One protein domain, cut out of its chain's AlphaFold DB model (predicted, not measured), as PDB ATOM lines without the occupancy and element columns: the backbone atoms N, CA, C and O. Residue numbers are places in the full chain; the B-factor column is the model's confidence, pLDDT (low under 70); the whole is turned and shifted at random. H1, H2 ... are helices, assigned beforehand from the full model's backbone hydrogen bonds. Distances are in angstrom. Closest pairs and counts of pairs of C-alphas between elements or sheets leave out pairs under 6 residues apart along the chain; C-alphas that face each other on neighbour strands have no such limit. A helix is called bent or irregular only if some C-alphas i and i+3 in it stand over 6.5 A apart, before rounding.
ATOM      1  N   GLY A   3     253.661 222.598 138.018       59.25
ATOM      2  CA  GLY A   3     252.774 223.232 137.024       59.25
ATOM      3  C   GLY A   3     253.092 222.886 135.563       59.25
ATOM      4  O   GLY A   3     252.200 222.501 134.823       59.25
ATOM      5  N   GLU A   4     254.370 222.897 135.165       58.88
ATOM      6  CA  GLU A   4     254.778 222.621 133.770       58.88
ATOM      7  C   GLU A   4     254.438 221.196 133.301       58.88
ATOM      8  O   GLU A   4     254.206 220.962 132.117       58.88
ATOM      9  N   LYS A   5     254.384 220.231 134.229       61.75
ATOM     10  CA  LYS A   5     254.041 218.839 133.915       61.75
ATOM     11  C   LYS A   5     252.534 218.648 133.706       61.75
ATOM     12  O   LYS A   5     252.153 217.823 132.883       61.75
ATOM     13  N   ASP A   6     251.698 219.406 134.417       64.12
ATOM     14  CA  ASP A   6     250.232 219.334 134.301       64.12
ATOM     15  C   ASP A   6     249.735 220.068 133.041       64.12
ATOM     16  O   ASP A   6     248.855 219.574 132.333       64.12
ATOM     17  N   ASP A   7     250.378 221.184 132.679       71.06
ATOM     18  CA  ASP A   7     250.083 221.927 131.446       71.06
ATOM     19  C   ASP A   7     250.441 221.124 130.182       71.06
ATOM     20  O   ASP A   7     249.675 221.100 129.215       71.06
ATOM     21  N   GLY A   8     251.562 220.390 130.204       71.94
ATOM     22  CA  GLY A   8     251.969 219.515 129.099       71.94
ATOM     23  C   GLY A   8     251.017 218.336 128.864       71.94
ATOM     24  O   GLY A   8     250.724 217.997 127.716       71.94
ATOM     25  N   ILE A   9     250.476 217.739 129.935       73.94
ATOM     26  CA  ILE A   9     249.499 216.640 129.840       73.94
ATOM     27  C   ILE A   9     248.176 217.145 129.251       73.94
ATOM     28  O   ILE A   9     247.617 216.508 128.357       73.94
ATOM     29  N   ARG A  10     247.694 218.314 129.691       74.44
ATOM     30  CA  ARG A  10     246.455 218.919 129.170       74.44
ATOM     31  C   ARG A  10     246.563 219.295 127.694       74.44
ATOM     32  O   ARG A  10     245.624 219.055 126.937       74.44
ATOM     33  N   ALA A  11     247.704 219.841 127.269       76.69
ATOM     34  CA  ALA A  11     247.947 220.168 125.865       76.69
ATOM     35  C   ALA A  11     247.941 218.912 124.974       76.69
ATOM     36  O   ALA A  11     247.295 218.906 123.926       76.69
ATOM     37  N   ALA A  12     248.587 217.828 125.419       76.31
ATOM     38  CA  ALA A  12     248.605 216.557 124.694       76.31
ATOM     39  C   ALA A  12     247.205 215.923 124.582       76.31
ATOM     40  O   ALA A  12     246.820 215.460 123.510       76.31
ATOM     41  N   GLN A  13     246.411 215.958 125.657       78.12
ATOM     42  CA  GLN A  13     245.027 215.471 125.647       78.12
ATOM     43  C   GLN A  13     244.129 216.295 124.713       78.12
ATOM     44  O   GLN A  13     243.339 215.728 123.959       78.12
ATOM     45  N   SER A  14     244.281 217.624 124.708       82.19
ATOM     46  CA  SER A  14     243.546 218.505 123.795       82.19
ATOM     47  C   SER A  14     243.910 218.261 122.327       82.19
ATOM     48  O   SER A  14     243.030 218.328 121.469       82.19
ATOM     49  N   ALA A  15     245.182 217.979 122.027       84.00
ATOM     50  CA  ALA A  15     245.636 217.667 120.673       84.00
ATOM     51  C   ALA A  15     245.067 216.325 120.185       84.00
ATOM     52  O   ALA A  15     244.421 216.284 119.140       84.00
ATOM     53  N   ALA A  16     245.183 215.262 120.991       83.94
ATOM     54  CA  ALA A  16     244.638 213.942 120.664       83.94
ATOM     55  C   ALA A  16     243.110 213.968 120.451       83.94
ATOM     56  O   ALA A  16     242.580 213.325 119.544       83.94
ATOM     57  N   GLN A  17     242.389 214.762 121.251       87.88
ATOM     58  CA  GLN A  17     240.955 214.977 121.057       87.88
ATOM     59  C   GLN A  17     240.653 215.706 119.733       87.88
ATOM     60  O   GLN A  17     239.675 215.374 119.058       87.88
ATOM     61  N   GLY A  18     241.485 216.678 119.348       91.00
ATOM     62  CA  GLY A  18     241.392 217.373 118.062       91.00
ATOM     63  C   GLY A  18     241.619 216.443 116.866       91.00
ATOM     64  O   GLY A  18     240.856 216.492 115.895       91.00
ATOM     65  N   ASP A  19     242.600 215.548 116.961       93.69
ATOM     66  CA  ASP A  19     242.922 214.573 115.912       93.69
ATOM     67  C   ASP A  19     241.799 213.544 115.728       93.69
ATOM     68  O   ASP A  19     241.360 213.283 114.602       93.69
ATOM     69  N   LEU A  20     241.250 213.020 116.830       94.81
ATOM     70  CA  LEU A  20     240.092 212.122 116.795       94.81
ATOM     71  C   LEU A  20     238.864 212.804 116.176       94.81
ATOM     72  O   LEU A  20     238.194 212.227 115.314       94.81
ATOM     73  N   GLN A  21     238.573 214.042 116.578       95.56
ATOM     74  CA  GLN A  21     237.445 214.793 116.030       95.56
ATOM     75  C   GLN A  21     237.615 215.052 114.527       95.56
ATOM     76  O   GLN A  21     236.647 214.943 113.769       95.56
ATOM     77  N   SER A  22     238.838 215.340 114.082       96.50
ATOM     78  CA  SER A  22     239.167 215.529 112.667       96.50
ATOM     79  C   SER A  22     238.972 214.242 111.862       96.50
ATOM     80  O   SER A  22     238.350 214.275 110.799       96.50
ATOM     81  N   ALA A  23     239.397 213.091 112.396       96.88
ATOM     82  CA  ALA A  23     239.178 211.789 111.762       96.88
ATOM     83  C   ALA A  23     237.680 211.454 111.618       96.88
ATOM     84  O   ALA A  23     237.232 211.006 110.560       96.88
ATOM     85  N   ILE A  24     236.871 211.735 112.645       97.44
ATOM     86  CA  ILE A  24     235.411 211.536 112.600       97.44
ATOM     87  C   ILE A  24     234.760 212.443 111.548       97.44
ATOM     88  O   ILE A  24     233.869 212.005 110.812       97.44
ATOM     89  N   LEU A  25     235.189 213.706 111.467       96.81
ATOM     90  CA  LEU A  25     234.688 214.647 110.467       96.81
ATOM     91  C   LEU A  25     235.047 214.212 109.044       96.81
ATOM     92  O   LEU A  25     234.182 214.302 108.175       96.81
ATOM     93  N   ALA A  26     236.250 213.673 108.826       97.12
ATOM     94  CA  ALA A  26     236.669 213.141 107.530       97.12
ATOM     95  C   ALA A  26     235.760 211.992 107.058       97.12
ATOM     96  O   ALA A  26     235.265 212.009 105.928       97.12
ATOM     97  N   VAL A  27     235.440 211.037 107.942       97.12
ATOM     98  CA  VAL A  27     234.477 209.971 107.610       97.12
ATOM     99  C   VAL A  27     233.103 210.563 107.290       97.12
ATOM    100  O   VAL A  27     232.472 210.190 106.301       97.12
ATOM    101  N   ARG A  28     232.628 211.523 108.093       95.44
ATOM    102  CA  ARG A  28     231.323 212.162 107.873       95.44
ATOM    103  C   ARG A  28     231.249 212.876 106.522       95.44
ATOM    104  O   ARG A  28     230.223 212.755 105.851       95.44
ATOM    105  N   SER A  29     232.292 213.602 106.122       95.25
ATOM    106  CA  SER A  29     232.317 214.290 104.826       95.25
ATOM    107  C   SER A  29     232.269 213.312 103.657       95.25
ATOM    108  O   SER A  29     231.560 213.576 102.692       95.25
ATOM    109  N   MET A  30     232.941 212.160 103.767       95.44
ATOM    110  CA  MET A  30     232.898 211.118 102.733       95.44
ATOM    111  C   MET A  30     231.537 210.415 102.656       95.44
ATOM    112  O   MET A  30     231.087 210.053 101.573       95.44
ATOM    113  N   LEU A  31     230.852 210.237 103.790       94.94
ATOM    114  CA  LEU A  31     229.538 209.587 103.825       94.94
ATOM    115  C   LEU A  31     228.399 210.489 103.344       94.94
ATOM    116  O   LEU A  31     227.412 209.975 102.825       94.94
ATOM    117  N   MET A  32     228.506 211.810 103.517       91.06
ATOM    118  CA  MET A  32     227.449 212.768 103.170       91.06
ATOM    119  C   MET A  32     226.874 212.586 101.749       91.06
ATOM    120  O   MET A  32     225.650 212.485 101.636       91.06
ATOM    121  N   PRO A  33     227.680 212.471 100.671       89.81
ATOM    122  CA  PRO A  33     227.142 212.247  99.325       89.81
ATOM    123  C   PRO A  33     226.468 210.875  99.138       89.81
ATOM    124  O   PRO A  33     225.705 210.702  98.193       89.81
ATOM    125  N   LEU A  34     226.720 209.907 100.026       91.56
ATOM    126  CA  LEU A  34     226.195 208.536  99.961       91.56
ATOM    127  C   LEU A  34     224.989 208.310 100.891       91.56
ATOM    128  O   LEU A  34     224.412 207.222 100.925       91.56
ATOM    129  N   GLN A  35     224.596 209.321 101.670       84.06
ATOM    130  CA  GLN A  35     223.470 209.250 102.609       84.06
ATOM    131  C   GLN A  35     222.102 209.454 101.946       84.06
ATOM    132  O   GLN A  35     221.085 209.492 102.635       84.06
ATOM    133  N   GLN A  36     222.057 209.544 100.619       80.50
ATOM    134  CA  GLN A  36     220.825 209.658  99.847       80.50
ATOM    135  C   GLN A  36     220.615 208.404  98.992       80.50
ATOM    136  O   GLN A  36     221.567 207.784  98.524       80.50
ATOM    137  N   GLY A  37     219.353 208.030  98.786       81.19
ATOM    138  CA  GLY A  37     218.987 206.904  97.926       81.19
ATOM    139  C   GLY A  37     219.164 205.527  98.573       81.19
ATOM    140  O   GLY A  37     219.052 205.368  99.791       81.19
ATOM    141  N   GLU A  38     219.401 204.522  97.731       85.62
ATOM    142  CA  GLU A  38     219.283 203.089  98.043       85.62
ATOM    143  C   GLU A  38     220.206 202.607  99.177       85.62
ATOM    144  O   GLU A  38     219.813 201.773  99.992       85.62
ATOM    145  N   PHE A  39     221.398 203.195  99.312       89.88
ATOM    146  CA  PHE A  39     222.412 202.770 100.290       89.88
ATOM    147  C   PHE A  39     222.399 203.588 101.595       89.88
ATOM    148  O   PHE A  39     223.142 203.288 102.539       89.88
ATOM    149  N   SER A  40     221.527 204.599 101.685       89.69
ATOM    150  CA  SER A  40     221.467 205.574 102.787       89.69
ATOM    151  C   SER A  40     221.361 204.930 104.173       89.69
ATOM    152  O   SER A  40     222.021 205.365 105.122       89.69
ATOM    153  N   GLY A  41     220.583 203.850 104.301       91.81
ATOM    154  CA  GLY A  41     220.391 203.140 105.565       91.81
ATOM    155  C   GLY A  41     221.682 202.528 106.117       91.81
ATOM    156  O   GLY A  41     221.917 202.561 107.328       91.81
ATOM    157  N   LYS A  42     222.553 202.005 105.245       93.56
ATOM    158  CA  LYS A  42     223.865 201.472 105.640       93.56
ATOM    159  C   LYS A  42     224.833 202.601 105.973       93.56
ATOM    160  O   LYS A  42     225.438 202.566 107.042       93.56
ATOM    161  N   MET A  43     224.895 203.640 105.139       95.25
ATOM    162  CA  MET A  43     225.779 204.795 105.359       95.25
ATOM    163  C   MET A  43     225.453 205.548 106.651       95.25
ATOM    164  O   MET A  43     226.349 205.985 107.376       95.25
ATOM    165  N   SER A  44     224.171 205.625 107.006       94.56
ATOM    166  CA  SER A  44     223.720 206.193 108.279       94.56
ATOM    167  C   SER A  44     224.246 205.389 109.471       94.56
ATOM    168  O   SER A  44     224.752 205.967 110.432       94.56
ATOM    169  N   LYS A  45     224.209 204.052 109.397       96.44
ATOM    170  CA  LYS A  45     224.760 203.180 110.447       96.44
ATOM    171  C   LYS A  45     226.273 203.317 110.576       96.44
ATOM    172  O   LYS A  45     226.756 203.386 111.702       96.44
ATOM    173  N   VAL A  46     227.009 203.411 109.462       97.56
ATOM    174  CA  VAL A  46     228.459 203.683 109.498       97.56
ATOM    175  C   VAL A  46     228.730 204.968 110.282       97.56
ATOM    176  O   VAL A  46     229.503 204.949 111.238       97.56
ATOM    177  N   SER A  47     228.018 206.055 109.963       96.19
ATOM    178  CA  SER A  47     228.156 207.329 110.681       96.19
ATOM    179  C   SER A  47     227.857 207.200 112.181       96.19
ATOM    180  O   SER A  47     228.590 207.755 112.997       96.19
ATOM    181  N   VAL A  48     226.801 206.474 112.565       97.19
ATOM    182  CA  VAL A  48     226.431 206.266 113.980       97.19
ATOM    183  C   VAL A  48     227.514 205.499 114.737       97.19
ATOM    184  O   VAL A  48     227.873 205.878 115.853       97.19
ATOM    185  N   TYR A  49     228.059 204.440 114.139       98.38
ATOM    186  CA  TYR A  49     229.092 203.635 114.783       98.38
ATOM    187  C   TYR A  49     230.419 204.384 114.897       98.38
ATOM    188  O   TYR A  49     231.046 204.332 115.948       98.38
ATOM    189  N   VAL A  50     230.803 205.163 113.886       97.88
ATOM    190  CA  VAL A  50     232.006 206.011 113.938       97.88
ATOM    191  C   VAL A  50     231.881 207.102 115.005       97.88
ATOM    192  O   VAL A  50     232.809 207.327 115.776       97.88
ATOM    193  N   GLN A  51     230.710 207.730 115.136       96.69
ATOM    194  CA  GLN A  51     230.459 208.683 116.224       96.69
ATOM    195  C   GLN A  51     230.480 208.013 117.603       96.69
ATOM    196  O   GLN A  51     230.974 208.598 118.566       96.69
ATOM    197  N   SER A  52     229.950 206.793 117.708       97.62
ATOM    198  CA  SER A  52     229.985 206.010 118.950       97.62
ATOM    199  C   SER A  52     231.413 205.607 119.326       97.62
ATOM    200  O   SER A  52     231.769 205.686 120.499       97.62
ATOM    201  N   ALA A  53     232.250 205.262 118.342       96.44
ATOM    202  CA  ALA A  53     233.672 204.982 118.531       96.44
ATOM    203  C   ALA A  53     234.409 206.186 119.134       96.44
ATOM    204  O   ALA A  53     235.131 206.025 120.112       96.44
ATOM    205  N   GLY A  54     234.131 207.401 118.650       93.75
ATOM    206  CA  GLY A  54     234.689 208.637 119.211       93.75
ATOM    207  C   GLY A  54     234.280 208.953 120.655       93.75
ATOM    208  O   GLY A  54     234.851 209.841 121.278       93.75
ATOM    209  N   ARG A  55     233.274 208.253 121.190       94.25
ATOM    210  CA  ARG A  55     232.777 208.400 122.568       94.25
ATOM    211  C   ARG A  55     233.071 207.174 123.433       94.25
ATOM    212  O   ARG A  55     232.639 207.130 124.587       94.25
ATOM    213  N   ALA A  56     233.734 206.162 122.874       94.12
ATOM    214  CA  ALA A  56     234.056 204.943 123.591       94.12
ATOM    215  C   ALA A  56     235.016 205.251 124.743       94.12
ATOM    216  O   ALA A  56     235.926 206.066 124.614       94.12
ATOM    217  N   ARG A  57     234.791 204.596 125.885       91.88
ATOM    218  CA  ARG A  57     235.607 204.772 127.094       91.88
ATOM    219  C   ARG A  57     236.569 203.621 127.338       91.88
ATOM    220  O   ARG A  57     237.336 203.679 128.282       91.88
ATOM    221  N   ASP A  58     236.495 202.576 126.528       93.81
ATOM    222  CA  ASP A  58     237.306 201.379 126.665       93.81
ATOM    223  C   ASP A  58     237.574 200.771 125.285       93.81
ATOM    224  O   ASP A  58     236.787 200.935 124.339       93.81
ATOM    225  N   ALA A  59     238.686 200.044 125.176       94.62
ATOM    226  CA  ALA A  59     239.135 199.471 123.916       94.62
ATOM    227  C   ALA A  59     238.147 198.434 123.359       94.62
ATOM    228  O   ALA A  59     238.015 198.298 122.141       94.62
ATOM    229  N   ARG A  60     237.415 197.703 124.209       95.94
ATOM    230  CA  ARG A  60     236.451 196.689 123.755       95.94
ATOM    231  C   ARG A  60     235.260 197.347 123.059       95.94
ATOM    232  O   ARG A  60     234.892 196.926 121.962       95.94
ATOM    233  N   SER A  61     234.669 198.373 123.665       96.88
ATOM    234  CA  SER A  61     233.571 199.145 123.076       96.88
ATOM    235  C   SER A  61     234.003 199.812 121.772       96.88
ATOM    236  O   SER A  61     233.295 199.705 120.770       96.88
ATOM    237  N   LEU A  62     235.195 200.419 121.754       97.19
ATOM    238  CA  LEU A  62     235.785 201.018 120.558       97.19
ATOM    239  C   LEU A  62     235.893 200.003 119.410       97.19
ATOM    240  O   LEU A  62     235.354 200.232 118.326       97.19
ATOM    241  N   ASN A  63     236.520 198.852 119.664       97.12
ATOM    242  CA  ASN A  63     236.683 197.795 118.664       97.12
ATOM    243  C   ASN A  63     235.335 197.279 118.140       97.12
ATOM    244  O   ASN A  63     235.187 197.051 116.940       97.12
ATOM    245  N   ASN A  64     234.328 197.134 119.007       98.12
ATOM    246  CA  ASN A  64     232.989 196.726 118.585       98.12
ATOM    247  C   ASN A  64     232.348 197.752 117.645       98.12
ATOM    248  O   ASN A  64     231.815 197.370 116.602       98.12
ATOM    249  N   PHE A  65     232.412 199.045 117.975       98.44
ATOM    250  CA  PHE A  65     231.859 200.092 117.119       98.44
ATOM    251  C   PHE A  65     232.563 200.153 115.762       98.44
ATOM    252  O   PHE A  65     231.887 200.155 114.735       98.44
ATOM    253  N   ILE A  66     233.896 200.104 115.734       98.44
ATOM    254  CA  ILE A  66     234.662 200.083 114.481       98.44
ATOM    255  C   ILE A  66     234.326 198.845 113.645       98.44
ATOM    256  O   ILE A  66     234.050 198.960 112.450       98.44
ATOM    257  N   ARG A  67     234.229 197.665 114.271       98.25
ATOM    258  CA  ARG A  67     233.792 196.441 113.586       98.25
ATOM    259  C   ARG A  67     232.407 196.606 112.963       98.25
ATOM    260  O   ARG A  67     232.200 196.209 111.821       98.25
ATOM    261  N   PHE A  68     231.446 197.180 113.687       98.38
ATOM    262  CA  PHE A  68     230.103 197.399 113.149       98.38
ATOM    263  C   PHE A  68     230.061 198.464 112.048       98.38
ATOM    264  O   PHE A  68     229.254 198.329 111.124       98.38
ATOM    265  N   ALA A  69     230.927 199.478 112.095       98.56
ATOM    266  CA  ALA A  69     231.093 200.430 111.000       98.56
ATOM    267  C   ALA A  69     231.560 199.710 109.724       98.56
ATOM    268  O   ALA A  69     230.882 199.797 108.700       98.56
ATOM    269  N   HIS A  70     232.622 198.900 109.816       98.25
ATOM    270  CA  HIS A  70     233.123 198.092 108.696       98.25
ATOM    271  C   HIS A  70     232.079 197.118 108.152       98.25
ATOM    272  O   HIS A  70     231.871 197.064 106.946       98.25
ATOM    273  N   LEU A  71     231.341 196.414 109.014       97.94
ATOM    274  CA  LEU A  71     230.286 195.492 108.570       97.94
ATOM    275  C   LEU A  71     229.162 196.193 107.791       97.94
ATOM    276  O   LEU A  71     228.588 195.610 106.872       97.94
ATOM    277  N   ASN A  72     228.812 197.430 108.155       98.12
ATOM    278  CA  ASN A  72     227.801 198.183 107.412       98.12
ATOM    279  C   ASN A  72     228.348 198.739 106.097       98.12
ATOM    280  O   ASN A  72     227.603 198.750 105.119       98.12
ATOM    281  N   LEU A  73     229.621 199.141 106.062       97.75
ATOM    282  CA  LEU A  73     230.295 199.560 104.835       97.75
ATOM    283  C   LEU A  73     230.434 198.389 103.848       97.75
ATOM    284  O   LEU A  73     230.059 198.520 102.688       97.75
ATOM    285  N   ASP A  74     230.866 197.219 104.324       96.94
ATOM    286  CA  ASP A  74     230.962 195.987 103.532       96.94
ATOM    287  C   ASP A  74     229.602 195.561 102.979       96.94
ATOM    288  O   ASP A  74     229.479 195.205 101.809       96.94
ATOM    289  N   ALA A  75     228.548 195.649 103.793       96.50
ATOM    290  CA  ALA A  75     227.200 195.357 103.325       96.50
ATOM    291  C   ALA A  75     226.720 196.351 102.255       96.50
ATOM    292  O   ALA A  75     225.982 195.954 101.357       96.50
ATOM    293  N   ALA A  76     227.108 197.628 102.346       96.81
ATOM    294  CA  ALA A  76     226.791 198.612 101.316       96.81
ATOM    295  C   ALA A  76     227.547 198.331 100.010       96.81
ATOM    296  O   ALA A  76     226.942 198.417  98.946       96.81
ATOM    297  N   LEU A  77     228.824 197.938 100.094       96.88
ATOM    298  CA  LEU A  77     229.610 197.518  98.934       96.88
ATOM    299  C   LEU A  77     228.948 196.329  98.227       96.88
ATOM    300  O   LEU A  77     228.732 196.384  97.023       96.88
ATOM    301  N   VAL A  78     228.566 195.284  98.967       96.19
ATOM    302  CA  VAL A  78     227.897 194.108  98.377       96.19
ATOM    303  C   VAL A  78     226.602 194.503  97.666       96.19
ATOM    304  O   VAL A  78     226.401 194.099  96.526       96.19
ATOM    305  N   GLN A  79     225.760 195.333  98.288       95.00
ATOM    306  CA  GLN A  79     224.521 195.806  97.656       95.00
ATOM    307  C   GLN A  79     224.798 196.636  96.397       95.00
ATOM    308  O   GLN A  79     224.119 196.469  95.387       95.00
ATOM    309  N   ALA A  80     225.807 197.508  96.433       96.25
ATOM    310  CA  ALA A  80     226.200 198.297  95.273       96.25
ATOM    311  C   ALA A  80     226.693 197.405  94.124       96.25
ATOM    312  O   ALA A  80     226.323 197.634  92.977       96.25
ATOM    313  N   LEU A  81     227.448 196.346  94.425       96.06
ATOM    314  CA  LEU A  81     227.903 195.368  93.434       96.06
ATOM    315  C   LEU A  81     226.757 194.552  92.838       96.06
ATOM    316  O   LEU A  81     226.730 194.322  91.632       96.06
ATOM    317  N   GLU A  82     225.797 194.138  93.663       93.12
ATOM    318  CA  GLU A  82     224.594 193.436  93.209       93.12
ATOM    319  C   GLU A  82     223.706 194.318  92.319       93.12
ATOM    320  O   GLU A  82     223.091 193.812  91.381       93.12
ATOM    321  N   ALA A  83     223.669 195.629  92.574       92.94
ATOM    322  CA  ALA A  83     222.974 196.598  91.730       92.94
ATOM    323  C   ALA A  83     223.742 196.920  90.433       92.94
ATOM    324  O   ALA A  83     223.131 197.157  89.392       92.94
ATOM    325  N   ALA A  84     225.075 196.931  90.488       92.69
ATOM    326  CA  ALA A  84     225.948 197.302  89.378       92.69
ATOM    327  C   ALA A  84     226.174 196.177  88.358       92.69
ATOM    328  O   ALA A  84     226.326 196.445  87.164       92.69
ATOM    329  N   VAL A  85     226.238 194.922  88.813       91.88
ATOM    330  CA  VAL A  85     226.704 193.798  87.996       91.88
ATOM    331  C   VAL A  85     225.593 192.781  87.790       91.88
ATOM    332  O   VAL A  85     225.099 192.147  88.721       91.88
ATOM    333  N   TRP A  86     225.227 192.571  86.527       90.38
ATOM    334  CA  TRP A  86     224.165 191.640  86.170       90.38
ATOM    335  C   TRP A  86     224.526 190.186  86.509       90.38
ATOM    336  O   TRP A  86     225.511 189.643  86.005       90.38
ATOM    337  N   ARG A  87     223.677 189.531  87.310       90.69
ATOM    338  CA  ARG A  87     223.783 188.104  87.644       90.69
ATOM    339  C   ARG A  87     222.988 187.233  86.657       90.69
ATOM    340  O   ARG A  87     221.768 187.403  86.552       90.69
ATOM    341  N   PRO A  88     223.608 186.234  86.002       89.69
ATOM    342  CA  PRO A  88     222.889 185.301  85.137       89.69
ATOM    343  C   PRO A  88     221.829 184.476  85.886       89.69
ATOM    344  O   PRO A  88     222.131 183.793  86.862       89.69
ATOM    345  N   LYS A  89     220.576 184.492  85.402       81.38
ATOM    346  CA  LYS A  89     219.415 183.866  86.077       81.38
ATOM    347  C   LYS A  89     219.472 182.336  86.190       81.38
ATOM    348  O   LYS A  89     218.887 181.784  87.113       81.38
ATOM    349  N   LEU A  90     220.122 181.658  85.244       70.88
ATOM    350  CA  LEU A  90     220.077 180.192  85.111       70.88
ATOM    351  C   LEU A  90     221.198 179.458  85.858       70.88
ATOM    352  O   LEU A  90     221.281 178.237  85.778       70.88
ATOM    353  N   ALA A  91     222.065 180.168  86.576       71.69
ATOM    354  CA  ALA A  91     223.159 179.532  87.288       71.69
ATOM    355  C   ALA A  91     222.741 179.072  88.684       71.69
ATOM    356  O   ALA A  91     222.276 179.864  89.515       71.69
ATOM    357  N   SER A  92     222.949 177.783  88.963       85.31
ATOM    358  CA  SER A  92     222.824 177.278  90.323       85.31
ATOM    359  C   SER A  92     223.950 177.840  91.194       85.31
ATOM    360  O   SER A  92     225.050 178.121  90.713       85.31
ATOM    361  N   LYS A  93     223.715 177.947  92.509       86.44
ATOM    362  CA  LYS A  93     224.783 178.313  93.455       86.44
ATOM    363  C   LYS A  93     225.980 177.367  93.336       86.44
ATOM    364  O   LYS A  93     227.116 177.807  93.451       86.44
ATOM    365  N   THR A  94     225.748 176.081  93.081       89.44
ATOM    366  CA  THR A  94     226.819 175.090  92.911       89.44
ATOM    367  C   THR A  94     227.725 175.424  91.727       89.44
ATOM    368  O   THR A  94     228.944 175.309  91.846       89.44
ATOM    369  N   ASP A  95     227.155 175.866  90.606       88.31
ATOM    370  CA  ASP A  95     227.929 176.229  89.415       88.31
ATOM    371  C   ASP A  95     228.751 177.495  89.652       88.31
ATOM    372  O   ASP A  95     229.928 177.539  89.293       88.31
ATOM    373  N   GLU A  96     228.170 178.483  90.339       91.12
ATOM    374  CA  GLU A  96     228.887 179.688  90.770       91.12
ATOM    375  C   GLU A  96     230.094 179.338  91.638       91.12
ATOM    376  O   GLU A  96     231.198 179.794  91.354       91.12
ATOM    377  N   HIS A  97     229.923 178.469  92.640       92.62
ATOM    378  CA  HIS A  97     231.016 178.062  93.528       92.62
ATOM    379  C   HIS A  97     232.113 177.296  92.783       92.62
ATOM    380  O   HIS A  97     233.298 177.563  92.986       92.62
ATOM    381  N   LYS A  98     231.744 176.358  91.901       94.06
ATOM    382  CA  LYS A  98     232.720 175.610  91.091       94.06
ATOM    383  C   LYS A  98     233.536 176.547  90.208       94.06
ATOM    384  O   LYS A  98     234.755 176.400  90.114       94.06
ATOM    385  N   LYS A  99     232.872 177.516  89.579       93.81
ATOM    386  CA  LYS A  99     233.525 178.457  88.674       93.81
ATOM    387  C   LYS A  99     234.385 179.471  89.418       93.81
ATOM    388  O   LYS A  99     235.527 179.685  89.026       93.81
ATOM    389  N   ALA A 100     233.889 180.003  90.530       95.38
ATOM    390  CA  ALA A 100     234.652 180.833  91.451       95.38
ATOM    391  C   ALA A 100     235.933 180.123  91.919       95.38
ATOM    392  O   ALA A 100     237.012 180.698  91.853       95.38
ATOM    393  N   ALA A 101     235.858 178.842  92.294       95.62
ATOM    394  CA  ALA A 101     237.035 178.066  92.687       95.62
ATOM    395  C   ALA A 101     238.042 177.865  91.536       95.62
ATOM    396  O   ALA A 101     239.251 177.858  91.763       95.62
ATOM    397  N   ALA A 102     237.568 177.697  90.297       95.00
ATOM    398  CA  ALA A 102     238.437 177.599  89.123       95.00
ATOM    399  C   ALA A 102     239.133 178.935  88.804       95.00
ATOM    400  O   ALA A 102     240.338 178.957  88.546       95.00
ATOM    401  N   LEU A 103     238.393 180.044  88.883       95.19
ATOM    402  CA  LEU A 103     238.936 181.395  88.747       95.19
ATOM    403  C   LEU A 103     239.965 181.679  89.844       95.19
ATOM    404  O   LEU A 103     241.073 182.105  89.534       95.19
ATOM    405  N   GLN A 104     239.655 181.342  91.098       96.31
ATOM    406  CA  GLN A 104     240.573 181.501  92.224       96.31
ATOM    407  C   GLN A 104     241.914 180.811  91.961       96.31
ATOM    408  O   GLN A 104     242.957 181.447  92.042       96.31
ATOM    409  N   LYS A 105     241.899 179.531  91.562       95.56
ATOM    410  CA  LYS A 105     243.126 178.778  91.237       95.56
ATOM    411  C   LYS A 105     243.951 179.420  90.122       95.56
ATOM    412  O   LYS A 105     245.162 179.212  90.073       95.56
ATOM    413  N   THR A 106     243.291 180.128  89.209       94.50
ATOM    414  CA  THR A 106     243.940 180.823  88.096       94.50
ATOM    415  C   THR A 106     244.609 182.099  88.595       94.50
ATOM    416  O   THR A 106     245.816 182.252  88.429       94.50
ATOM    417  N   PHE A 107     243.855 182.968  89.274       95.75
ATOM    418  CA  PHE A 107     244.362 184.242  89.788       95.75
ATOM    419  C   PHE A 107     245.374 184.069  90.924       95.75
ATOM    420  O   PHE A 107     246.279 184.887  91.065       95.75
ATOM    421  N   ASP A 108     245.303 182.970  91.681       94.12
ATOM    422  CA  ASP A 108     246.234 182.710  92.780       94.12
ATOM    423  C   ASP A 108     247.689 182.569  92.332       94.12
ATOM    424  O   ASP A 108     248.593 182.802  93.132       94.12
ATOM    425  N   ARG A 109     247.910 182.231  91.059       93.12
ATOM    426  CA  ARG A 109     249.237 182.076  90.455       93.12
ATOM    427  C   ARG A 109     249.795 183.374  89.874       93.12
ATOM    428  O   ARG A 109     250.915 183.361  89.375       93.12
ATOM    429  N   LEU A 110     249.012 184.451  89.879       94.00
ATOM    430  CA  LEU A 110     249.382 185.720  89.267       94.00
ATOM    431  C   LEU A 110     249.913 186.696  90.313       94.00
ATOM    432  O   LEU A 110     249.443 186.734  91.455       94.00
ATOM    433  N   GLU A 111     250.886 187.494  89.884       91.94
ATOM    434  CA  GLU A 111     251.517 188.532  90.698       91.94
ATOM    435  C   GLU A 111     250.552 189.697  90.955       91.94
ATOM    436  O   GLU A 111     250.387 190.112  92.101       91.94
ATOM    437  N   ASN A 112     249.833 190.140  89.916       94.44
ATOM    438  CA  ASN A 112     248.830 191.199  90.006       94.44
ATOM    439  C   ASN A 112     247.408 190.662  89.744       94.44
ATOM    440  O   ASN A 112     246.908 190.719  88.617       94.44
ATOM    441  N   PRO A 113     246.726 190.104  90.762       95.19
ATOM    442  CA  PRO A 113     245.394 189.540  90.575       95.19
ATOM    443  C   PRO A 113     244.313 190.603  90.311       95.19
ATOM    444  O   PRO A 113     243.312 190.267  89.688       95.19
ATOM    445  N   ALA A 114     244.492 191.858  90.744       95.69
ATOM    446  CA  ALA A 114     243.521 192.934  90.501       95.69
ATOM    447  C   ALA A 114     243.454 193.308  89.015       95.69
ATOM    448  O   ALA A 114     242.379 193.289  88.416       95.69
ATOM    449  N   GLU A 115     244.613 193.542  88.402       96.38
ATOM    450  CA  GLU A 115     244.730 193.772  86.959       96.38
ATOM    451  C   GLU A 115     244.246 192.554  86.161       96.38
ATOM    452  O   GLU A 115     243.510 192.690  85.185       96.38
ATOM    453  N   ALA A 116     244.576 191.340  86.615       96.31
ATOM    454  CA  ALA A 116     244.128 190.118  85.957       96.31
ATOM    455  C   ALA A 116     242.600 189.941  85.985       96.31
ATOM    456  O   ALA A 116     242.023 189.474  85.003       96.31
ATOM    457  N   LEU A 117     241.937 190.312  87.085       96.94
ATOM    458  CA  LEU A 117     240.475 190.323  87.178       96.94
ATOM    459  C   LEU A 117     239.885 191.311  86.163       96.94
ATOM    460  O   LEU A 117     239.038 190.919  85.365       96.94
ATOM    461  N   LEU A 118     240.371 192.553  86.121       97.19
ATOM    462  CA  LEU A 118     239.900 193.567  85.167       97.19
ATOM    463  C   LEU A 118     240.108 193.129  83.710       97.19
ATOM    464  O   LEU A 118     239.174 193.169  82.905       97.19
ATOM    465  N   GLY A 119     241.293 192.607  83.389       96.69
ATOM    466  CA  GLY A 119     241.596 192.049  82.073       96.69
ATOM    467  C   GLY A 119     240.665 190.892  81.702       96.69
ATOM    468  O   GLY A 119     240.110 190.870  80.603       96.69
ATOM    469  N   HIS A 120     240.414 189.969  82.638       96.31
ATOM    470  CA  HIS A 120     239.494 188.847  82.427       96.31
ATOM    471  C   HIS A 120     238.050 189.313  82.232       96.31
ATOM    472  O   HIS A 120     237.326 188.751  81.409       96.31
ATOM    473  N   PHE A 121     237.614 190.342  82.959       95.75
ATOM    474  CA  PHE A 121     236.298 190.949  82.774       95.75
ATOM    475  C   PHE A 121     236.146 191.548  81.367       95.75
ATOM    476  O   PHE A 121     235.124 191.316  80.710       95.75
ATOM    477  N   ALA A 122     237.165 192.269  80.895       95.19
ATOM    478  CA  ALA A 122     237.177 192.894  79.578       95.19
ATOM    479  C   ALA A 122     237.196 191.862  78.437       95.19
ATOM    480  O   ALA A 122     236.462 192.013  77.458       95.19
ATOM    481  N   SER A 123     237.988 190.791  78.565       94.81
ATOM    482  CA  SER A 123     238.174 189.795  77.502       94.81
ATOM    483  C   SER A 123     237.122 188.684  77.484       94.81
ATOM    484  O   SER A 123     236.899 188.055  76.450       94.81
ATOM    485  N   SER A 124     236.493 188.379  78.622       92.75
ATOM    486  CA  SER A 124     235.548 187.265  78.725       92.75
ATOM    487  C   SER A 124     234.214 187.603  78.063       92.75
ATOM    488  O   SER A 124     233.568 188.581  78.419       92.75
ATOM    489  N   SER A 125     233.720 186.741  77.174       91.56
ATOM    490  CA  SER A 125     232.336 186.803  76.675       91.56
ATOM    491  C   SER A 125     231.333 186.106  77.602       91.56
ATOM    492  O   SER A 125     230.127 186.290  77.462       91.56
ATOM    493  N   ASP A 126     231.822 185.319  78.563       91.50
ATOM    494  CA  ASP A 126     230.999 184.534  79.475       91.50
ATOM    495  C   ASP A 126     230.360 185.420  80.565       91.50
ATOM    496  O   ASP A 126     231.085 185.982  81.398       91.50
ATOM    497  N   PRO A 127     229.017 185.521  80.619       91.69
ATOM    498  CA  PRO A 127     228.339 186.393  81.575       91.69
ATOM    499  C   PRO A 127     228.554 186.001  83.040       91.69
ATOM    500  O   PRO A 127     228.556 186.863  83.913       91.69
ATOM    501  N   MET A 128     228.760 184.713  83.329       92.31
ATOM    502  CA  MET A 128     229.039 184.261  84.691       92.31
ATOM    503  C   MET A 128     230.456 184.635  85.118       92.31
ATOM    504  O   MET A 128     230.663 185.021  86.262       92.31
ATOM    505  N   ASN A 129     231.433 184.569  84.210       93.69
ATOM    506  CA  ASN A 129     232.773 185.071  84.523       93.69
ATOM    507  C   ASN A 129     232.731 186.565  84.826       93.69
ATOM    508  O   ASN A 129     233.300 186.987  85.827       93.69
ATOM    509  N   LYS A 130     232.014 187.342  84.004       94.19
ATOM    510  CA  LYS A 130     231.840 188.777  84.240       94.19
ATOM    511  C   LYS A 130     231.208 189.050  85.600       94.19
ATOM    512  O   LYS A 130     231.743 189.852  86.355       94.19
ATOM    513  N   TYR A 131     230.128 188.341  85.930       94.75
ATOM    514  CA  TYR A 131     229.460 188.474  87.222       94.75
ATOM    515  C   TYR A 131     230.370 188.128  88.404       94.75
ATOM    516  O   TYR A 131     230.423 188.884  89.366       94.75
ATOM    517  N   LEU A 132     231.096 187.010  88.349       95.31
ATOM    518  CA  LEU A 132     231.960 186.601  89.457       95.31
ATOM    519  C   LEU A 132     233.086 187.611  89.676       95.31
ATOM    520  O   LEU A 132     233.293 188.058  90.801       95.31
ATOM    521  N   VAL A 133     233.774 187.986  88.600       94.81
ATOM    522  CA  VAL A 133     234.946 188.861  88.640       94.81
ATOM    523  C   VAL A 133     234.585 190.286  89.058       94.81
ATOM    524  O   VAL A 133     235.176 190.806  89.998       94.81
ATOM    525  N   ALA A 134     233.583 190.898  88.425       95.25
ATOM    526  CA  ALA A 134     233.160 192.259  88.756       95.25
ATOM    527  C   ALA A 134     232.248 192.333  89.992       95.25
ATOM    528  O   ALA A 134     232.029 193.413  90.523       95.25
ATOM    529  N   GLY A 135     231.668 191.217  90.432       95.38
ATOM    530  CA  GLY A 135     230.683 191.183  91.510       95.38
ATOM    531  C   GLY A 135     231.277 190.936  92.902       95.38
ATOM    532  O   GLY A 135     232.489 191.060  93.114       95.38
ATOM    533  N   PRO A 136     230.428 190.546  93.874       95.62
ATOM    534  CA  PRO A 136     230.833 190.355  95.268       95.62
ATOM    535  C   PRO A 136     231.990 189.369  95.467       95.62
ATOM    536  O   PRO A 136     232.831 189.580  96.338       95.62
ATOM    537  N   TRP A 137     232.062 188.303  94.661       96.19
ATOM    538  CA  TRP A 137     233.119 187.300  94.798       96.19
ATOM    539  C   TRP A 137     234.512 187.867  94.487       96.19
ATOM    540  O   TRP A 137     235.428 187.652  95.278       96.19
ATOM    541  N   GLY A 138     234.677 188.601  93.381       96.75
ATOM    542  CA  GLY A 138     235.970 189.182  93.005       96.75
ATOM    543  C   GLY A 138     236.489 190.185  94.037       96.75
ATOM    544  O   GLY A 138     237.661 190.145  94.406       96.75
ATOM    545  N   HIS A 139     235.596 191.006  94.598       96.94
ATOM    546  CA  HIS A 139     235.947 191.964  95.653       96.94
ATOM    547  C   HIS A 139     236.350 191.258  96.950       96.94
ATOM    548  O   HIS A 139     237.368 191.586  97.556       96.94
ATOM    549  N   GLU A 140     235.588 190.246  97.368       96.00
ATOM    550  CA  GLU A 140     235.916 189.413  98.528       96.00
ATOM    551  C   GLU A 140     237.271 188.703  98.347       96.00
ATOM    552  O   GLU A 140     238.063 188.612  99.289       96.00
ATOM    553  N   TYR A 141     237.555 188.218  97.136       96.88
ATOM    554  CA  TYR A 141     238.823 187.587  96.786       96.88
ATOM    555  C   TYR A 141     240.004 188.560  96.932       96.88
ATOM    556  O   TYR A 141     240.973 188.244  97.627       96.88
ATOM    557  N   LEU A 142     239.903 189.760  96.358       96.75
ATOM    558  CA  LEU A 142     240.935 190.795  96.463       96.75
ATOM    559  C   LEU A 142     241.142 191.276  97.906       96.75
ATOM    560  O   LEU A 142     242.280 191.363  98.370       96.75
ATOM    561  N   LYS A 143     240.058 191.478  98.667       94.62
ATOM    562  CA  LYS A 143     240.137 191.830 100.095       94.62
ATOM    563  C   LYS A 143     240.905 190.788 100.906       94.62
ATOM    564  O   LYS A 143     241.752 191.149 101.718       94.62
ATOM    565  N   LYS A 144     240.653 189.492 100.683       94.69
ATOM    566  CA  LYS A 144     241.369 188.395 101.371       94.69
ATOM    567  C   LYS A 144     242.860 188.355 101.050       94.69
ATOM    568  O   LYS A 144     243.635 187.836 101.847       94.69
ATOM    569  N   ARG A 145     243.254 188.910  99.905       93.62
ATOM    570  CA  ARG A 145     244.648 189.053  99.471       93.62
ATOM    571  C   ARG A 145     245.313 190.324 100.014       93.62
ATOM    572  O   ARG A 145     246.488 190.534  99.738       93.62
ATOM    573  N   GLY A 146     244.591 191.153 100.774       91.88
ATOM    574  CA  GLY A 146     245.105 192.414 101.312       91.88
ATOM    575  C   GLY A 146     245.291 193.499 100.253       91.88
ATOM    576  O   GLY A 146     246.088 194.409 100.458       91.88
ATOM    577  N   ILE A 147     244.592 193.392  99.122       93.81
ATOM    578  CA  ILE A 147     244.690 194.357  98.028       93.81
ATOM    579  C   ILE A 147     243.778 195.546  98.314       93.81
ATOM    580  O   ILE A 147     242.611 195.370  98.673       93.81
ATOM    581  N   ASP A 148     244.324 196.749  98.144       92.56
ATOM    582  CA  ASP A 148     243.539 197.976  98.156       92.56
ATOM    583  C   ASP A 148     242.677 198.039  96.892       92.56
ATOM    584  O   ASP A 148     243.169 197.877  95.776       92.56
ATOM    585  N   LEU A 149     241.374 198.229  97.081       95.38
ATOM    586  CA  LEU A 149     240.400 198.197  95.999       95.38
ATOM    587  C   LEU A 149     240.277 199.535  95.268       95.38
ATOM    588  O   LEU A 149     239.578 199.586  94.272       95.38
ATOM    589  N   GLU A 150     240.920 200.612  95.723       95.38
ATOM    590  CA  GLU A 150     240.660 201.954  95.187       95.38
ATOM    591  C   GLU A 150     240.831 202.073  93.666       95.38
ATOM    592  O   GLU A 150     239.916 202.524  92.971       95.38
ATOM    593  N   ASP A 151     241.983 201.658  93.136       95.94
ATOM    594  CA  ASP A 151     242.236 201.731  91.695       95.94
ATOM    595  C   ASP A 151     241.403 200.695  90.930       95.94
ATOM    596  O   ASP A 151     240.869 201.000  89.862       95.94
ATOM    597  N   TYR A 152     241.211 199.511  91.520       96.81
ATOM    598  CA  TYR A 152     240.366 198.457  90.959       96.81
ATOM    599  C   TYR A 152     238.909 198.918  90.791       96.81
ATOM    600  O   TYR A 152     238.340 198.789  89.709       96.81
ATOM    601  N   ASP A 153     238.318 199.506  91.831       97.19
ATOM    602  CA  ASP A 153     236.936 199.987  91.855       97.19
ATOM    603  C   ASP A 153     236.750 201.156  90.881       97.19
ATOM    604  O   ASP A 153     235.724 201.234  90.198       97.19
ATOM    605  N   ARG A 154     237.743 202.052  90.774       97.12
ATOM    606  CA  ARG A 154     237.736 203.160  89.806       97.12
ATOM    607  C   ARG A 154     237.718 202.638  88.373       97.12
ATOM    608  O   ARG A 154     236.880 203.067  87.576       97.12
ATOM    609  N   GLU A 155     238.617 201.715  88.046       97.56
ATOM    610  CA  GLU A 155     238.711 201.150  86.702       97.56
ATOM    611  C   GLU A 155     237.469 200.319  86.360       97.56
ATOM    612  O   GLU A 155     236.863 200.520  85.304       97.56
ATOM    613  N   LEU A 156     237.011 199.472  87.285       97.31
ATOM    614  CA  LEU A 156     235.799 198.679  87.112       97.31
ATOM    615  C   LEU A 156     234.565 199.564  86.885       97.31
ATOM    616  O   LEU A 156     233.769 199.290  85.985       97.31
ATOM    617  N   CYS A 157     234.409 200.649  87.652       97.44
ATOM    618  CA  CYS A 157     233.320 201.607  87.449       97.44
ATOM    619  C   CYS A 157     233.369 202.255  86.060       97.44
ATOM    620  O   CYS A 157     232.315 202.465  85.452       97.44
ATOM    621  N   GLY A 158     234.573 202.543  85.555       97.19
ATOM    622  CA  GLY A 158     234.795 203.022  84.193       97.19
ATOM    623  C   GLY A 158     234.367 201.994  83.145       97.19
ATOM    624  O   GLY A 158     233.590 202.323  82.250       97.19
ATOM    625  N   MET A 159     234.792 200.735  83.297       96.06
ATOM    626  CA  MET A 159     234.425 199.641  82.386       96.06
ATOM    627  C   MET A 159     232.917 199.354  82.368       96.06
ATOM    628  O   MET A 159     232.363 199.010  81.325       96.06
ATOM    629  N   LEU A 160     232.248 199.482  83.515       95.25
ATOM    630  CA  LEU A 160     230.804 199.273  83.651       95.25
ATOM    631  C   LEU A 160     229.974 200.500  83.237       95.25
ATOM    632  O   LEU A 160     228.765 200.374  83.056       95.25
ATOM    633  N   GLY A 161     230.586 201.682  83.103       96.06
ATOM    634  CA  GLY A 161     229.877 202.931  82.807       96.06
ATOM    635  C   GLY A 161     228.975 203.416  83.949       96.06
ATOM    636  O   GLY A 161     227.987 204.105  83.704       96.06
ATOM    637  N   ILE A 162     229.287 203.052  85.199       95.12
ATOM    638  CA  ILE A 162     228.423 203.300  86.370       95.12
ATOM    639  C   ILE A 162     228.931 204.406  87.298       95.12
ATOM    640  O   ILE A 162     228.317 204.623  88.342       95.12
ATOM    641  N   GLY A 163     230.025 205.094  86.960       92.81
ATOM    642  CA  GLY A 163     230.729 206.006  87.874       92.81
ATOM    643  C   GLY A 163     229.836 207.045  88.569       92.81
ATOM    644  O   GLY A 163     229.984 207.278  89.766       92.81
ATOM    645  N   GLU A 164     228.845 207.589  87.857       93.00
ATOM    646  CA  GLU A 164     227.928 208.612  88.384       93.00
ATOM    647  C   GLU A 164     226.674 208.059  89.079       93.00
ATOM    648  O   GLU A 164     225.913 208.804  89.706       93.00
ATOM    649  N   THR A 165     226.446 206.748  88.996       94.06
ATOM    650  CA  THR A 165     225.315 206.088  89.658       94.06
ATOM    651  C   THR A 165     225.531 206.014  91.169       94.06
ATOM    652  O   THR A 165     226.653 206.119  91.667       94.06
ATOM    653  N   ALA A 166     224.458 205.772  91.928       93.94
ATOM    654  CA  ALA A 166     224.573 205.558  93.368       93.94
ATOM    655  C   ALA A 166     225.523 204.389  93.700       93.94
ATOM    656  O   ALA A 166     226.341 204.515  94.606       93.94
ATOM    657  N   ALA A 167     225.462 203.289  92.941       95.19
ATOM    658  CA  ALA A 167     226.335 202.135  93.139       95.19
ATOM    659  C   ALA A 167     227.802 202.479  92.840       95.19
ATOM    660  O   ALA A 167     228.673 202.229  93.671       95.19
ATOM    661  N   GLY A 168     228.071 203.135  91.706       95.81
ATOM    662  CA  GLY A 168     229.428 203.550  91.338       95.81
ATOM    663  C   GLY A 168     230.060 204.505  92.350       95.81
ATOM    664  O   GLY A 168     231.249 204.387  92.641       95.81
ATOM    665  N   LYS A 169     229.274 205.405  92.952       95.94
ATOM    666  CA  LYS A 169     229.749 206.290  94.029       95.94
ATOM    667  C   LYS A 169     230.114 205.521  95.299       95.94
ATOM    668  O   LYS A 169     231.089 205.881  95.955       95.94
ATOM    669  N   VAL A 170     229.367 204.465  95.637       96.56
ATOM    670  CA  VAL A 170     229.697 203.591  96.775       96.56
ATOM    671  C   VAL A 170     231.001 202.841  96.524       96.56
ATOM    672  O   VAL A 170     231.867 202.889  97.393       96.56
ATOM    673  N   LEU A 171     231.158 202.208  95.354       96.19
ATOM    674  CA  LEU A 171     232.381 201.481  94.983       96.19
ATOM    675  C   LEU A 171     233.605 202.403  95.074       96.19
ATOM    676  O   LEU A 171     234.495 202.178  95.883       96.19
ATOM    677  N   GLN A 172     233.594 203.519  94.343       96.44
ATOM    678  CA  GLN A 172     234.733 204.445  94.292       96.44
ATOM    679  C   GLN A 172     235.087 205.081  95.647       96.44
ATOM    680  O   GLN A 172     236.222 205.499  95.852       96.44
ATOM    681  N   SER A 173     234.135 205.166  96.582       96.31
ATOM    682  CA  SER A 173     234.382 205.736  97.915       96.31
ATOM    683  C   SER A 173     234.773 204.688  98.963       96.31
ATOM    684  O   SER A 173     235.224 205.061 100.049       96.31
ATOM    685  N   TYR A 174     234.581 203.394  98.683       97.25
ATOM    686  CA  TYR A 174     234.690 202.317  99.669       97.25
ATOM    687  C   TYR A 174     236.062 202.290 100.350       97.25
ATOM    688  O   TYR A 174     236.139 202.371 101.580       97.25
ATOM    689  N   ALA A 175     237.141 202.231  99.564       96.62
ATOM    690  CA  ALA A 175     238.506 202.156 100.079       96.62
ATOM    691  C   ALA A 175     238.866 203.376 100.948       96.62
ATOM    692  O   ALA A 175     239.369 203.226 102.065       96.62
ATOM    693  N   GLY A 176     238.516 204.581 100.482       97.12
ATOM    694  CA  GLY A 176     238.733 205.830 101.214       97.12
ATOM    695  C   GLY A 176     238.013 205.858 102.563       97.12
ATOM    696  O   GLY A 176     238.647 206.089 103.594       97.12
ATOM    697  N   ILE A 177     236.715 205.534 102.580       97.69
ATOM    698  CA  ILE A 177     235.922 205.480 103.818       97.69
ATOM    699  C   ILE A 177     236.501 204.433 104.772       97.69
ATOM    700  O   ILE A 177     236.641 204.706 105.964       97.69
ATOM    701  N   ARG A 178     236.865 203.251 104.262       97.31
ATOM    702  CA  ARG A 178     237.432 202.170 105.070       97.31
ATOM    703  C   ARG A 178     238.714 202.621 105.780       97.31
ATOM    704  O   ARG A 178     238.817 202.450 106.994       97.31
ATOM    705  N   ARG A 179     239.645 203.263 105.063       96.69
ATOM    706  CA  ARG A 179     240.880 203.820 105.650       96.69
ATOM    707  C   ARG A 179     240.588 204.932 106.657       96.69
ATOM    708  O   ARG A 179     241.217 204.980 107.709       96.69
ATOM    709  N   SER A 180     239.608 205.797 106.393       98.00
ATOM    710  CA  SER A 180     239.210 206.830 107.359       98.00
ATOM    711  C   SER A 180     238.569 206.254 108.628       98.00
ATOM    712  O   SER A 180     238.788 206.794 109.708       98.00
ATOM    713  N   ILE A 181     237.831 205.141 108.544       98.31
ATOM    714  CA  ILE A 181     237.343 204.415 109.731       98.31
ATOM    715  C   ILE A 181     238.522 203.840 110.528       98.31
ATOM    716  O   ILE A 181     238.554 203.984 111.751       98.31
ATOM    717  N   ASP A 182     239.505 203.235 109.856       97.69
ATOM    718  CA  ASP A 182     240.716 202.721 110.511       97.69
ATOM    719  C   ASP A 182     241.505 203.857 111.193       97.69
ATOM    720  O   ASP A 182     241.991 203.699 112.312       97.69
ATOM    721  N   GLN A 183     241.534 205.051 110.594       97.88
ATOM    722  CA  GLN A 183     242.129 206.237 111.211       97.88
ATOM    723  C   GLN A 183     241.404 206.666 112.497       97.88
ATOM    724  O   GLN A 183     242.058 207.067 113.460       97.88
ATOM    725  N   VAL A 184     240.071 206.551 112.556       98.06
ATOM    726  CA  VAL A 184     239.306 206.804 113.791       98.06
ATOM    727  C   VAL A 184     239.689 205.805 114.882       98.06
ATOM    728  O   VAL A 184     239.847 206.210 116.032       98.06
ATOM    729  N   LEU A 185     239.875 204.525 114.542       97.75
ATOM    730  CA  LEU A 185     240.333 203.512 115.500       97.75
ATOM    731  C   LEU A 185     241.697 203.881 116.089       97.75
ATOM    732  O   LEU A 185     241.846 203.879 117.308       97.75
ATOM    733  N   ILE A 186     242.666 204.219 115.234       96.38
ATOM    734  CA  ILE A 186     244.025 204.587 115.655       96.38
ATOM    735  C   ILE A 186     243.974 205.785 116.610       96.38
ATOM    736  O   ILE A 186     244.503 205.709 117.717       96.38
ATOM    737  N   GLN A 187     243.284 206.863 116.231       96.00
ATOM    738  CA  GLN A 187     243.218 208.072 117.058       96.00
ATOM    739  C   GLN A 187     242.473 207.848 118.380       96.00
ATOM    740  O   GLN A 187     242.886 208.348 119.426       96.00
ATOM    741  N   ALA A 188     241.408 207.043 118.370       94.88
ATOM    742  CA  ALA A 188     240.680 206.712 119.588       94.88
ATOM    743  C   ALA A 188     241.505 205.828 120.541       94.88
ATOM    744  O   ALA A 188     241.444 206.028 121.752       94.88
ATOM    745  N   LEU A 189     242.307 204.890 120.024       94.19
ATOM    746  CA  LEU A 189     243.216 204.084 120.848       94.19
ATOM    747  C   LEU A 189     244.298 204.948 121.500       94.19
ATOM    748  O   LEU A 189     244.484 204.859 122.711       94.19
ATOM    749  N   LEU A 190     244.933 205.842 120.734       91.69
ATOM    750  CA  LEU A 190     245.927 206.783 121.264       91.69
ATOM    751  C   LEU A 190     245.343 207.658 122.385       91.69
ATOM    752  O   LEU A 190     245.994 207.894 123.403       91.69
ATOM    753  N   MET A 191     244.088 208.095 122.239       90.12
ATOM    754  CA  MET A 191     243.383 208.855 123.273       90.12
ATOM    755  C   MET A 191     243.125 208.025 124.543       90.12
ATOM    756  O   MET A 191     243.284 208.544 125.651       90.12
ATOM    757  N   LEU A 192     242.731 206.754 124.414       88.56
ATOM    758  CA  LEU A 192     242.506 205.864 125.561       88.56
ATOM    759  C   LEU A 192     243.813 205.565 126.310       88.56
ATOM    760  O   LEU A 192     243.851 205.675 127.539       88.56
ATOM    761  N   GLU A 193     244.890 205.283 125.573       85.44
ATOM    762  CA  GLU A 193     246.229 205.056 126.126       85.44
ATOM    763  C   GLU A 193     246.750 206.299 126.861       85.44
ATOM    764  O   GLU A 193     247.199 206.205 128.006       85.44
ATOM    765  N   GLY A 194     246.601 207.484 126.258       77.50
ATOM    766  CA  GLY A 194     246.961 208.764 126.875       77.50
ATOM    767  C   GLY A 194     246.097 209.151 128.083       77.50
ATOM    768  O   GLY A 194     246.509 209.977 128.899       77.50
ATOM    769  N   SER A 195     244.917 208.543 128.234       68.50
ATOM    770  CA  SER A 195     244.006 208.766 129.366       68.50
ATOM    771  C   SER A 195     244.249 207.809 130.540       68.50
ATOM    772  O   SER A 195     243.600 207.941 131.578       68.50
ATOM    773  N   GLY A 196     245.157 206.833 130.402       61.47
ATOM    774  CA  GLY A 196     245.414 205.821 131.432       61.47
ATOM    775  C   GLY A 196     244.254 204.841 131.643       61.47
ATOM    776  O   GLY A 196     244.200 204.166 132.673       61.47
TER     777      GLY A 196
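Overview. This is residues 3 to 196 of the 198 residues of an uncharacterized protein of Methanosaeta sp. ASP1-2 (UniProt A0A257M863). Four helices, H1, H2, H3 and H9, make a long up-and-down bundle, each running against the one before it in the chain, and the short helices H4 to H8 form a head at one end of it, packed on the end of H3 and the start of H9. At the other end residues 3 to 8 of H1 stick out free. The 194 printed residues hold nine named helices, H1 to H9 in chain order, and no named strand; the class is all helix. The whole is only just loose, close to compact, with a radius of gyration of the C-alphas of 20.0 A, and elongated, spanning 73 by 37 by 27 A.

Arrangement. H1, residues 3 to 34, touches H2, residues 40 to 53, with residues 24 to 34 alone; they form a hairpin, closest at the C-alphas of Leu 34 and Ser 40, 6.3 A. H2 and H3, residues 59 to 84, form another hairpin at a shallow tilt of 16 degrees, with the C-alphas of Val 46 and Ala 69 closest at 4.4 A. H9, residues 166 to 194, touches H3 at Ala 80 and Ala 167, closest C-alphas 4.4 A apart, and H1 at Leu 20 and Gln 187, 5.1 A, both opposite ways. H1 and H3 are apart. H4, residues 93 to 107, touches H6, residues 127 to 134, at a steep tilt of 58 degrees, closest at the C-alphas of Ala 100 and Leu 132, 6.7 A. H5, residues 113 to 123, forms a hairpin with H6. H7, residues 136 to 144, only just touches H3, with 3 pairs of C-alphas within 8 A, closest at Val 78 and Pro 136, 5.7 A. H8, residues 150 to 160, touches H5 the same way at 5 degrees, closest at the C-alphas of Ala 114 and Tyr 152, 6.4 A, and forms a hairpin with H9. Every O i to N i+4 pair is within hydrogen-bond range in H2 to H8; H1 has 26 of 28 and H9 23 of 25.

Along the chain. H1 begins at C-alpha 3 (252.774, 223.232, 137.024) and is 47.9 A long; it is only just irregular, with C-alphas 30 and 33 6.8 A apart. H3 is 37.0 A long. H9, 40.4 A, is irregular, with C-alphas 172 and 175 7.3 A apart and a kink of 48 degrees near residue 173; it ends at C-alpha 194 (246.961, 208.764, 126.875).

Size, cuts and confidence. The farthest C-alphas, of Gly 3 and Leu 90, are 74.9 A apart. The printed part has no cut, and no link is long. Mean pLDDT of the printed part is 92.4; residues 3 to 6 and 195 to 196 are under 70.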